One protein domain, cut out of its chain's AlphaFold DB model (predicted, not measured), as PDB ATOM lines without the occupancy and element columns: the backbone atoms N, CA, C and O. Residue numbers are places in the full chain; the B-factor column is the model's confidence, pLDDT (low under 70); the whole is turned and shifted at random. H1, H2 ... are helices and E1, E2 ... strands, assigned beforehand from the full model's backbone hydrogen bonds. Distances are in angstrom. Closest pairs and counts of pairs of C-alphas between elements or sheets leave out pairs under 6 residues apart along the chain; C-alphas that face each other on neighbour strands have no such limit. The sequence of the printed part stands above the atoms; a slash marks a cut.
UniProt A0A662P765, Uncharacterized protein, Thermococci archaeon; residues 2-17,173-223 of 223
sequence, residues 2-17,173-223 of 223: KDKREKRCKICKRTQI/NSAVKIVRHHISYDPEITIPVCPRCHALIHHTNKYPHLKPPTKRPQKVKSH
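This is residues 2 to 17 and 173 to 223 of the 223 residues of an uncharacterized protein of Thermococci archaeon (UniProt A0A662P765). Little regular structure: a hairpin of strands E1 and E2 with helix H2 at one end, short H1 near E2, and a tail whose residues 218 to 223 stick out. The 67 printed residues include H1, E1, E2, H2 in that order, an antiparallel sheet E1 - E2, class mixed, under half in named elements. It is only just loose, close to compact, radius of gyration of the C-alphas 13.5 A, spans 42 by 30 by 20 A.

E1, residues 179 to 185, 16.0 A, begins at C-alpha (167.043, 171.805, 245.283). E2 is residues 188 to 193, 16.1 A. H2, residues 195 to 203, 11.9 A, ends at C-alpha (156.180, 181.431, 252.537). H1 is residues 4 to 7, 6.4 A.

E1 and E2 form an antiparallel hairpin, with N 181 and O 191 within hydrogen-bond range at 2.9 A. The closest C-alphas of E1 and H2, Val 179 and Pro 195, are 7.0 A apart; those of H1 and E2, Glu 6 and Pro 192, 5.8 A. H1 and H2 are apart. H2 has every O i to N i+4 pair within hydrogen-bond range; H1 is too short for one.

Residues 18 to 172 are not printed; C-alphas 17 and 173 are 8.0 A apart. Confidence is under 70 in residues 2 to 7, 15 to 17, 173 to 176 and 219 to 223.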
ATOM      1  N   LYS A   2     177.657 169.879 232.471       35.31
ATOM      2  CA  LYS A   2     176.647 170.360 233.433       35.31
ATOM      3  C   LYS A   2     177.241 171.558 234.175       35.31
ATOM      4  O   LYS A   2     178.355 171.464 234.689       35.31
ATOM      5  N   ASP A   3     176.544 172.685 234.137       40.16
ATOM      6  CA  ASP A   3     177.033 173.983 234.593       40.16
ATOM      7  C   ASP A   3     177.451 173.919 236.076       40.16
ATOM      8  O   ASP A   3     176.642 173.622 236.961       40.16
ATOM      9  N   LYS A   4     178.730 174.206 236.373       45.09
ATOM     10  CA  LYS A   4     179.281 174.261 237.744       45.09
ATOM     11  C   LYS A   4     178.482 175.232 238.642       45.09
ATOM     12  O   LYS A   4     178.520 175.111 239.866       45.09
ATOM     13  N   ARG A   5     177.701 176.154 238.053       47.12
ATOM     14  CA  ARG A   5     176.795 177.095 238.739       47.12
ATOM     15  C   ARG A   5     175.558 176.436 239.370       47.12
ATOM     16  O   ARG A   5     174.898 177.092 240.176       47.12
ATOM     17  N   GLU A   6     175.245 175.174 239.062       56.44
ATOM     18  CA  GLU A   6     174.072 174.472 239.616       56.44
ATOM     19  C   GLU A   6     174.214 174.085 241.097       56.44
ATOM     20  O   GLU A   6     173.218 173.850 241.776       56.44
ATOM     21  N   LYS A   7     175.439 174.071 241.637       67.44
ATOM     22  CA  LYS A   7     175.720 173.661 243.027       67.44
ATOM     23  C   LYS A   7     175.702 174.817 244.038       67.44
ATOM     24  O   LYS A   7     176.109 174.645 245.191       67.44
ATOM     25  N   ARG A   8     175.252 176.006 243.621       76.62
ATOM     26  CA  ARG A   8     175.180 177.224 244.442       76.62
ATOM     27  C   ARG A   8     173.749 177.747 244.492       76.62
ATOM     28  O   ARG A   8     173.111 177.909 243.459       76.62
ATOM     29  N   CYS A   9     173.267 178.083 245.686       84.56
ATOM     30  CA  CYS A   9     171.991 178.770 245.844       84.56
ATOM     31  C   CYS A   9     172.026 180.117 245.106       84.56
ATOM     32  O   CYS A   9     172.873 180.963 245.404       84.56
ATOM     33  N   LYS A  10     171.098 180.358 244.173       89.19
ATOM     34  CA  LYS A  10     171.049 181.618 243.410       89.19
ATOM     35  C   LYS A  10     170.758 182.842 244.276       89.19
ATOM     36  O   LYS A  10     171.221 183.925 243.923       89.19
ATOM     37  N   ILE A  11     170.088 182.651 245.415       88.62
ATOM     38  CA  ILE A  11     169.729 183.717 246.359       88.62
ATOM     39  C   ILE A  11     170.884 183.991 247.329       88.62
ATOM     40  O   ILE A  11     171.589 184.981 247.189       88.62
ATOM     41  N   CYS A  12     171.130 183.100 248.294       85.94
ATOM     42  CA  CYS A  12     172.085 183.360 249.380       85.94
ATOM     43  C   CYS A  12     173.534 182.984 249.056       85.94
ATOM     44  O   CYS A  12     174.386 183.038 249.938       85.94
ATOM     45  N   LYS A  13     173.804 182.525 247.829       81.62
ATOM     46  CA  LYS A  13     175.127 182.112 247.333       81.62
ATOM     47  C   LYS A  13     175.816 180.987 248.120       81.62
ATOM     48  O   LYS A  13     176.921 180.603 247.751       81.62
ATOM     49  N   ARG A  14     175.163 180.387 249.127       72.25
ATOM     50  CA  ARG A  14     175.658 179.183 249.813       72.25
ATOM     51  C   ARG A  14     175.756 178.023 248.825       72.25
ATOM     52  O   ARG A  14     174.825 177.776 248.057       72.25
ATOM     53  N   THR A  15     176.877 177.323 248.848       61.72
ATOM     54  CA  THR A  15     177.151 176.148 248.020       61.72
ATOM     55  C   THR A  15     176.825 174.860 248.766       61.72
ATOM     56  O   THR A  15     176.988 174.786 249.981       61.72
ATOM     57  N   GLN A  16     176.385 173.836 248.024       57.06
ATOM     58  CA  GLN A  16     176.271 172.462 248.543       57.06
ATOM     59  C   GLN A  16     177.641 171.874 248.903       57.06
ATOM     60  O   GLN A  16     177.744 170.939 249.686       57.06
ATOM     61  N   ILE A  17     178.696 172.428 248.307       42.03
ATOM     62  CA  ILE A  17     180.077 172.057 248.565       42.03
ATOM     63  C   ILE A  17     180.645 173.061 249.572       42.03
ATOM     64  O   ILE A  17     180.749 174.256 249.275       42.03
ATOM     65  N   ASN A 173     179.257 169.745 255.807       41.94
ATOM     66  CA  ASN A 173     178.107 170.542 256.218       41.94
ATOM     67  C   ASN A 173     176.860 170.017 255.500       41.94
ATOM     68  O   ASN A 173     176.454 170.528 254.455       41.94
ATOM     69  N   SER A 174     176.246 168.993 256.086       45.12
ATOM     70  CA  SER A 174     174.954 168.438 255.670       45.12
ATOM     71  C   SER A 174     173.820 169.481 255.611       45.12
ATOM     72  O   SER A 174     172.752 169.193 255.073       45.12
ATOM     73  N   ALA A 175     174.027 170.714 256.096       49.22
ATOM     74  CA  ALA A 175     172.975 171.716 256.245       49.22
ATOM     75  C   ALA A 175     172.545 172.456 254.960       49.22
ATOM     76  O   ALA A 175     171.612 173.260 255.025       49.22
ATOM     77  N   VAL A 176     173.179 172.259 253.792       60.31
ATOM     78  CA  VAL A 176     172.816 173.018 252.571       60.31
ATOM     79  C   VAL A 176     172.558 172.106 251.368       60.31
ATOM     80  O   VAL A 176     173.267 172.135 250.367       60.31
ATOM     81  N   LYS A 177     171.482 171.315 251.441       77.50
ATOM     82  CA  LYS A 177     170.909 170.602 250.285       77.50
ATOM     83  C   LYS A 177     170.444 171.603 249.218       77.50
ATOM     84  O   LYS A 177     169.568 172.415 249.494       77.50
ATOM     85  N   ILE A 178     170.985 171.558 248.003       84.00
ATOM     86  CA  ILE A 178     170.485 172.389 246.898       84.00
ATOM     87  C   ILE A 178     169.361 171.639 246.177       84.00
ATOM     88  O   ILE A 178     169.503 170.467 245.838       84.00
ATOM     89  N   VAL A 179     168.231 172.312 245.981       87.38
ATOM     90  CA  VAL A 179     167.043 171.805 245.283       87.38
ATOM     91  C   VAL A 179     166.731 172.692 244.078       87.38
ATOM     92  O   VAL A 179     167.096 173.870 244.064       87.38
ATOM     93  N   ARG A 180     166.063 172.136 243.060       90.00
ATOM     94  CA  ARG A 180     165.552 172.919 241.929       90.00
ATOM     95  C   ARG A 180     164.191 173.504 242.274       90.00
ATOM     96  O   ARG A 180     163.306 172.790 242.732       90.00
ATOM     97  N   HIS A 181     164.054 174.799 242.046       92.31
ATOM     98  CA  HIS A 181     162.825 175.549 242.237       92.31
ATOM     99  C   HIS A 181     162.334 176.078 240.891       92.31
ATOM    100  O   HIS A 181     163.133 176.648 240.149       92.31
ATOM    101  N   HIS A 182     161.051 175.889 240.587       91.94
ATOM    102  CA  HIS A 182     160.435 176.369 239.349       91.94
ATOM    103  C   HIS A 182     159.993 177.825 239.497       91.94
ATOM    104  O   HIS A 182     159.205 178.130 240.387       91.94
ATOM    105  N   ILE A 183     160.473 178.685 238.599       93.19
ATOM    106  CA  ILE A 183     160.015 180.076 238.450       93.19
ATOM    107  C   ILE A 183     158.920 180.159 237.381       93.19
ATOM    108  O   ILE A 183     157.998 180.953 237.499       93.19
ATOM    109  N   SER A 184     158.996 179.319 236.348       89.75
ATOM    110  CA  SER A 184     157.923 179.138 235.371       89.75
ATOM    111  C   SER A 184     157.821 177.664 234.991       89.75
ATOM    112  O   SER A 184     158.824 176.941 235.000       89.75
ATOM    113  N   TYR A 185     156.600 177.216 234.710       87.00
ATOM    114  CA  TYR A 185     156.335 175.891 234.152       87.00
ATOM    115  C   TYR A 185     156.231 175.923 232.623       87.00
ATOM    116  O   TYR A 185     156.440 174.886 232.004       87.00
ATOM    117  N   ASP A 186     155.944 177.089 232.037       83.38
ATOM    118  CA  ASP A 186     155.850 177.292 230.592       83.38
ATOM    119  C   ASP A 186     156.339 178.711 230.221       83.38
ATOM    120  O   ASP A 186     155.683 179.696 230.577       83.38
ATOM    121  N   PRO A 187     157.537 178.863 229.623       87.25
ATOM    122  CA  PRO A 187     158.545 177.815 229.443       87.25
ATOM    123  C   PRO A 187     159.059 177.288 230.796       87.25
ATOM    124  O   PRO A 187     159.027 177.996 231.806       87.25
ATOM    125  N   GLU A 188     159.563 176.051 230.840       86.81
ATOM    126  CA  GLU A 188     160.103 175.475 232.077       86.81
ATOM    127  C   GLU A 188     161.406 176.180 232.490       86.81
ATOM    128  O   GLU A 188     162.471 175.979 231.904       86.81
ATOM    129  N   ILE A 189     161.336 176.997 233.544       90.25
ATOM    130  CA  ILE A 189     162.479 177.738 234.086       90.25
ATOM    131  C   ILE A 189     162.697 177.312 235.533       90.25
ATOM    132  O   ILE A 189     161.827 177.491 236.389       90.25
ATOM    133  N   THR A 190     163.895 176.802 235.829       91.81
ATOM    134  CA  THR A 190     164.289 176.417 237.190       91.81
ATOM    135  C   THR A 190     165.543 177.138 237.665       91.81
ATOM    136  O   THR A 190     166.431 177.473 236.881       91.81
ATOM    137  N   ILE A 191     165.643 177.341 238.980       90.94
ATOM    138  CA  ILE A 191     166.857 177.823 239.641       90.94
ATOM    139  C   ILE A 191     167.277 176.908 240.798       90.94
ATOM    140  O   ILE A 191     166.424 176.361 241.501       90.94
ATOM    141  N   PRO A 192     168.589 176.752 241.048       90.31
ATOM    142  CA  PRO A 192     169.088 176.050 242.223       90.31
ATOM    143  C   PRO A 192     169.001 176.941 243.470       90.31
ATOM    144  O   PRO A 192     169.520 178.064 243.495       90.31
ATOM    145  N   VAL A 193     168.384 176.442 244.539       90.75
ATOM    146  CA  VAL A 193     168.239 177.146 245.825       90.75
ATOM    147  C   VAL A 193     168.445 176.198 247.009       90.75
ATOM    148  O   VAL A 193     168.200 175.002 246.904       90.75
ATOM    149  N   CYS A 194     168.908 176.708 248.154       89.19
ATOM    150  CA  CYS A 194     168.936 175.926 249.399       89.19
ATOM    151  C   CYS A 194     167.534 175.855 250.038       89.19
ATOM    152  O   CYS A 194     166.687 176.687 249.701       89.19
ATOM    153  N   PRO A 195     167.262 174.956 251.006       88.31
ATOM    154  CA  PRO A 195     165.903 174.712 251.493       88.31
ATOM    155  C   PRO A 195     165.341 175.925 252.239       88.31
ATOM    156  O   PRO A 195     164.174 176.267 252.087       88.31
ATOM    157  N   ARG A 196     166.198 176.659 252.963       90.06
ATOM    158  CA  ARG A 196     165.827 177.925 253.610       90.06
ATOM    159  C   ARG A 196     165.396 178.983 252.591       90.06
ATOM    160  O   ARG A 196     164.391 179.650 252.791       90.06
ATOM    161  N   CYS A 197     166.145 179.148 251.500       92.12
ATOM    162  CA  CYS A 197     165.784 180.093 250.443       92.12
ATOM    163  C   CYS A 197     164.539 179.638 249.675       92.12
ATOM    164  O   CYS A 197     163.706 180.474 249.356       92.12
ATOM    165  N   HIS A 198     164.381 178.333 249.449       93.19
ATOM    166  CA  HIS A 198     163.174 177.753 248.866       93.19
ATOM    167  C   HIS A 198     161.924 178.078 249.698       93.19
ATOM    168  O   HIS A 198     160.942 178.591 249.170       93.19
ATOM    169  N   ALA A 199     161.998 177.871 251.017       91.81
ATOM    170  CA  ALA A 199     160.928 178.220 251.945       91.81
ATOM    171  C   ALA A 199     160.629 179.728 251.940       91.81
ATOM    172  O   ALA A 199     159.466 180.118 251.936       91.81
ATOM    173  N   LEU A 200     161.654 180.587 251.877       93.06
ATOM    174  CA  LEU A 200     161.451 182.036 251.774       93.06
ATOM    175  C   LEU A 200     160.715 182.439 250.492       93.06
ATOM    176  O   LEU A 200     159.897 183.356 250.551       93.06
ATOM    177  N   ILE A 201     160.978 181.774 249.361       94.00
ATOM    178  CA  ILE A 201     160.237 182.035 248.122       94.00
ATOM    179  C   ILE A 201     158.759 181.692 248.315       94.00
ATOM    180  O   ILE A 201     157.920 182.508 247.970       94.00
ATOM    181  N   HIS A 202     158.420 180.539 248.901       90.75
ATOM    182  CA  HIS A 202     157.020 180.112 249.024       90.75
ATOM    183  C   HIS A 202     156.242 180.801 250.154       90.75
ATOM    184  O   HIS A 202     155.075 181.138 249.966       90.75
ATOM    185  N   HIS A 203     156.872 181.037 251.305       92.06
ATOM    186  CA  HIS A 203     156.180 181.431 252.537       92.06
ATOM    187  C   HIS A 203     156.337 182.911 252.905       92.06
ATOM    188  O   HIS A 203     155.801 183.343 253.919       92.06
ATOM    189  N   THR A 204     157.061 183.705 252.109       92.62
ATOM    190  CA  THR A 204     157.206 185.151 252.347       92.62
ATOM    191  C   THR A 204     156.965 185.958 251.074       92.62
ATOM    192  O   THR A 204     156.878 185.406 249.975       92.62
ATOM    193  N   ASN A 205     156.890 187.283 251.208       91.62
ATOM    194  CA  ASN A 205     156.807 188.220 250.082       91.62
ATOM    195  C   ASN A 205     158.168 188.814 249.700       91.62
ATOM    196  O   ASN A 205     158.233 189.793 248.969       91.62
ATOM    197  N   LYS A 206     159.272 188.224 250.176       91.69
ATOM    198  CA  LYS A 206     160.621 188.735 249.904       91.69
ATOM    199  C   LYS A 206     161.074 188.513 248.455       91.69
ATOM    200  O   LYS A 206     161.881 189.283 247.952       91.69
ATOM    201  N   TYR A 207     160.565 187.471 247.789       91.94
ATOM    202  CA  TYR A 207     160.942 187.107 246.414       91.94
ATOM    203  C   TYR A 207     159.715 186.780 245.541       91.94
ATOM    204  O   TYR A 207     159.574 185.645 245.083       91.94
ATOM    205  N   PRO A 208     158.802 187.742 245.311       91.31
ATOM    206  CA  PRO A 208     157.555 187.485 244.591       91.31
ATOM    207  C   PRO A 208     157.803 187.092 243.127       91.31
ATOM    208  O   PRO A 208     157.144 186.195 242.623       91.31
ATOM    209  N   HIS A 209     158.827 187.670 242.492       91.56
ATOM    210  CA  HIS A 209     159.249 187.373 241.116       91.56
ATOM    211  C   HIS A 209     159.849 185.970 240.922       91.56
ATOM    212  O   HIS A 209     160.096 185.567 239.791       91.56
ATOM    213  N   LEU A 210     160.135 185.242 242.007       92.69
ATOM    214  CA  LEU A 210     160.607 183.858 241.938       92.69
ATOM    215  C   LEU A 210     159.481 182.851 242.176       92.69
ATOM    216  O   LEU A 210     159.703 181.671 241.943       92.69
ATOM    217  N   LYS A 211     158.293 183.283 242.624       91.88
ATOM    218  CA  LYS A 211     157.144 182.386 242.776       91.88
ATOM    219  C   LYS A 211     156.601 182.034 241.388       91.88
ATOM    220  O   LYS A 211     156.409 182.945 240.585       91.88
ATOM    221  N   PRO A 212     156.292 180.757 241.114       86.62
ATOM    222  CA  PRO A 212     155.658 180.402 239.859       86.62
ATOM    223  C   PRO A 212     154.280 181.080 239.758       86.62
ATOM    224  O   PRO A 212     153.484 180.956 240.693       86.62
ATOM    225  N   PRO A 213     153.990 181.800 238.657       78.62
ATOM    226  CA  PRO A 213     152.744 182.550 238.494       78.62
ATOM    227  C   PRO A 213     151.533 181.631 238.302       78.62
ATOM    228  O   PRO A 213     150.403 182.004 238.607       78.62
ATOM    229  N   THR A 214     151.765 180.410 237.820       78.06
ATOM    230  CA  THR A 214     150.737 179.412 237.531       78.06
ATOM    231  C   THR A 214     150.862 178.207 238.459       78.06
ATOM    232  O   THR A 214     151.950 177.830 238.910       78.06
ATOM    233  N   LYS A 215     149.721 177.574 238.767       74.44
ATOM    234  CA  LYS A 215     149.720 176.286 239.470       74.44
ATOM    235  C   LYS A 215     150.392 175.239 238.586       74.44
ATOM    236  O   LYS A 215     150.222 175.241 237.370       74.44
ATOM    237  N   ARG A 216     151.139 174.333 239.222       76.12
ATOM    238  CA  ARG A 216     151.802 173.215 238.544       76.12
ATOM    239  C   ARG A 216     150.773 172.459 237.684       76.12
ATOM    240  O   ARG A 216     149.747 172.064 238.245       76.12
ATOM    241  N   PRO A 217     151.039 172.230 236.385       71.75
ATOM    242  CA  PRO A 217     150.164 171.420 235.545       71.75
ATOM    243  C   PRO A 217     149.934 170.056 236.203       71.75
ATOM    244  O   PRO A 217     150.885 169.424 236.680       71.75
ATOM    245  N   GLN A 218     148.677 169.610 236.282       72.56
ATOM    246  CA  GLN A 218     148.390 168.258 236.754       72.56
ATOM    247  C   GLN A 218     149.041 167.273 235.778       72.56
ATOM    248  O   GLN A 218     148.876 167.399 234.567       72.56
ATOM    249  N   LYS A 219     149.819 166.313 236.295       61.44
ATOM    250  CA  LYS A 219     150.374 165.239 235.464       61.44
ATOM    251  C   LYS A 219     149.206 164.488 234.832       61.44
ATOM    252  O   LYS A 219     148.517 163.748 235.531       61.44
ATOM    253  N   VAL A 220     149.012 164.655 233.527       52.66
ATOM    254  CA  VAL A 220     148.167 163.758 232.744       52.66
ATOM    255  C   VAL A 220     148.837 162.389 232.831       52.66
ATOM    256  O   VAL A 220     149.982 162.228 232.408       52.66
ATOM    257  N   LYS A 221     148.185 161.427 233.489       44.38
ATOM    258  CA  LYS A 221     148.625 160.033 233.450       44.38
ATOM    259  C   LYS A 221     148.430 159.573 232.007       44.38
ATOM    260  O   LYS A 221     147.296 159.390 231.583       44.38
ATOM    261  N   SER A 222     149.513 159.467 231.249       49.56
ATOM    262  CA  SER A 222     149.505 158.770 229.966       49.56
ATOM    263  C   SER A 222     149.212 157.297 230.247       49.56
ATOM    264  O   SER A 222     149.991 156.659 230.964       49.56
ATOM    265  N   HIS A 223     148.056 156.831 229.776       43.38
ATOM    266  CA  HIS A 223     147.680 155.421 229.728       43.38
ATOM    267  C   HIS A 223     148.538 154.660 228.720       43.38
ATOM    268  O   HIS A 223     148.922 155.280 227.702       43.38
TER     269      HIS A 223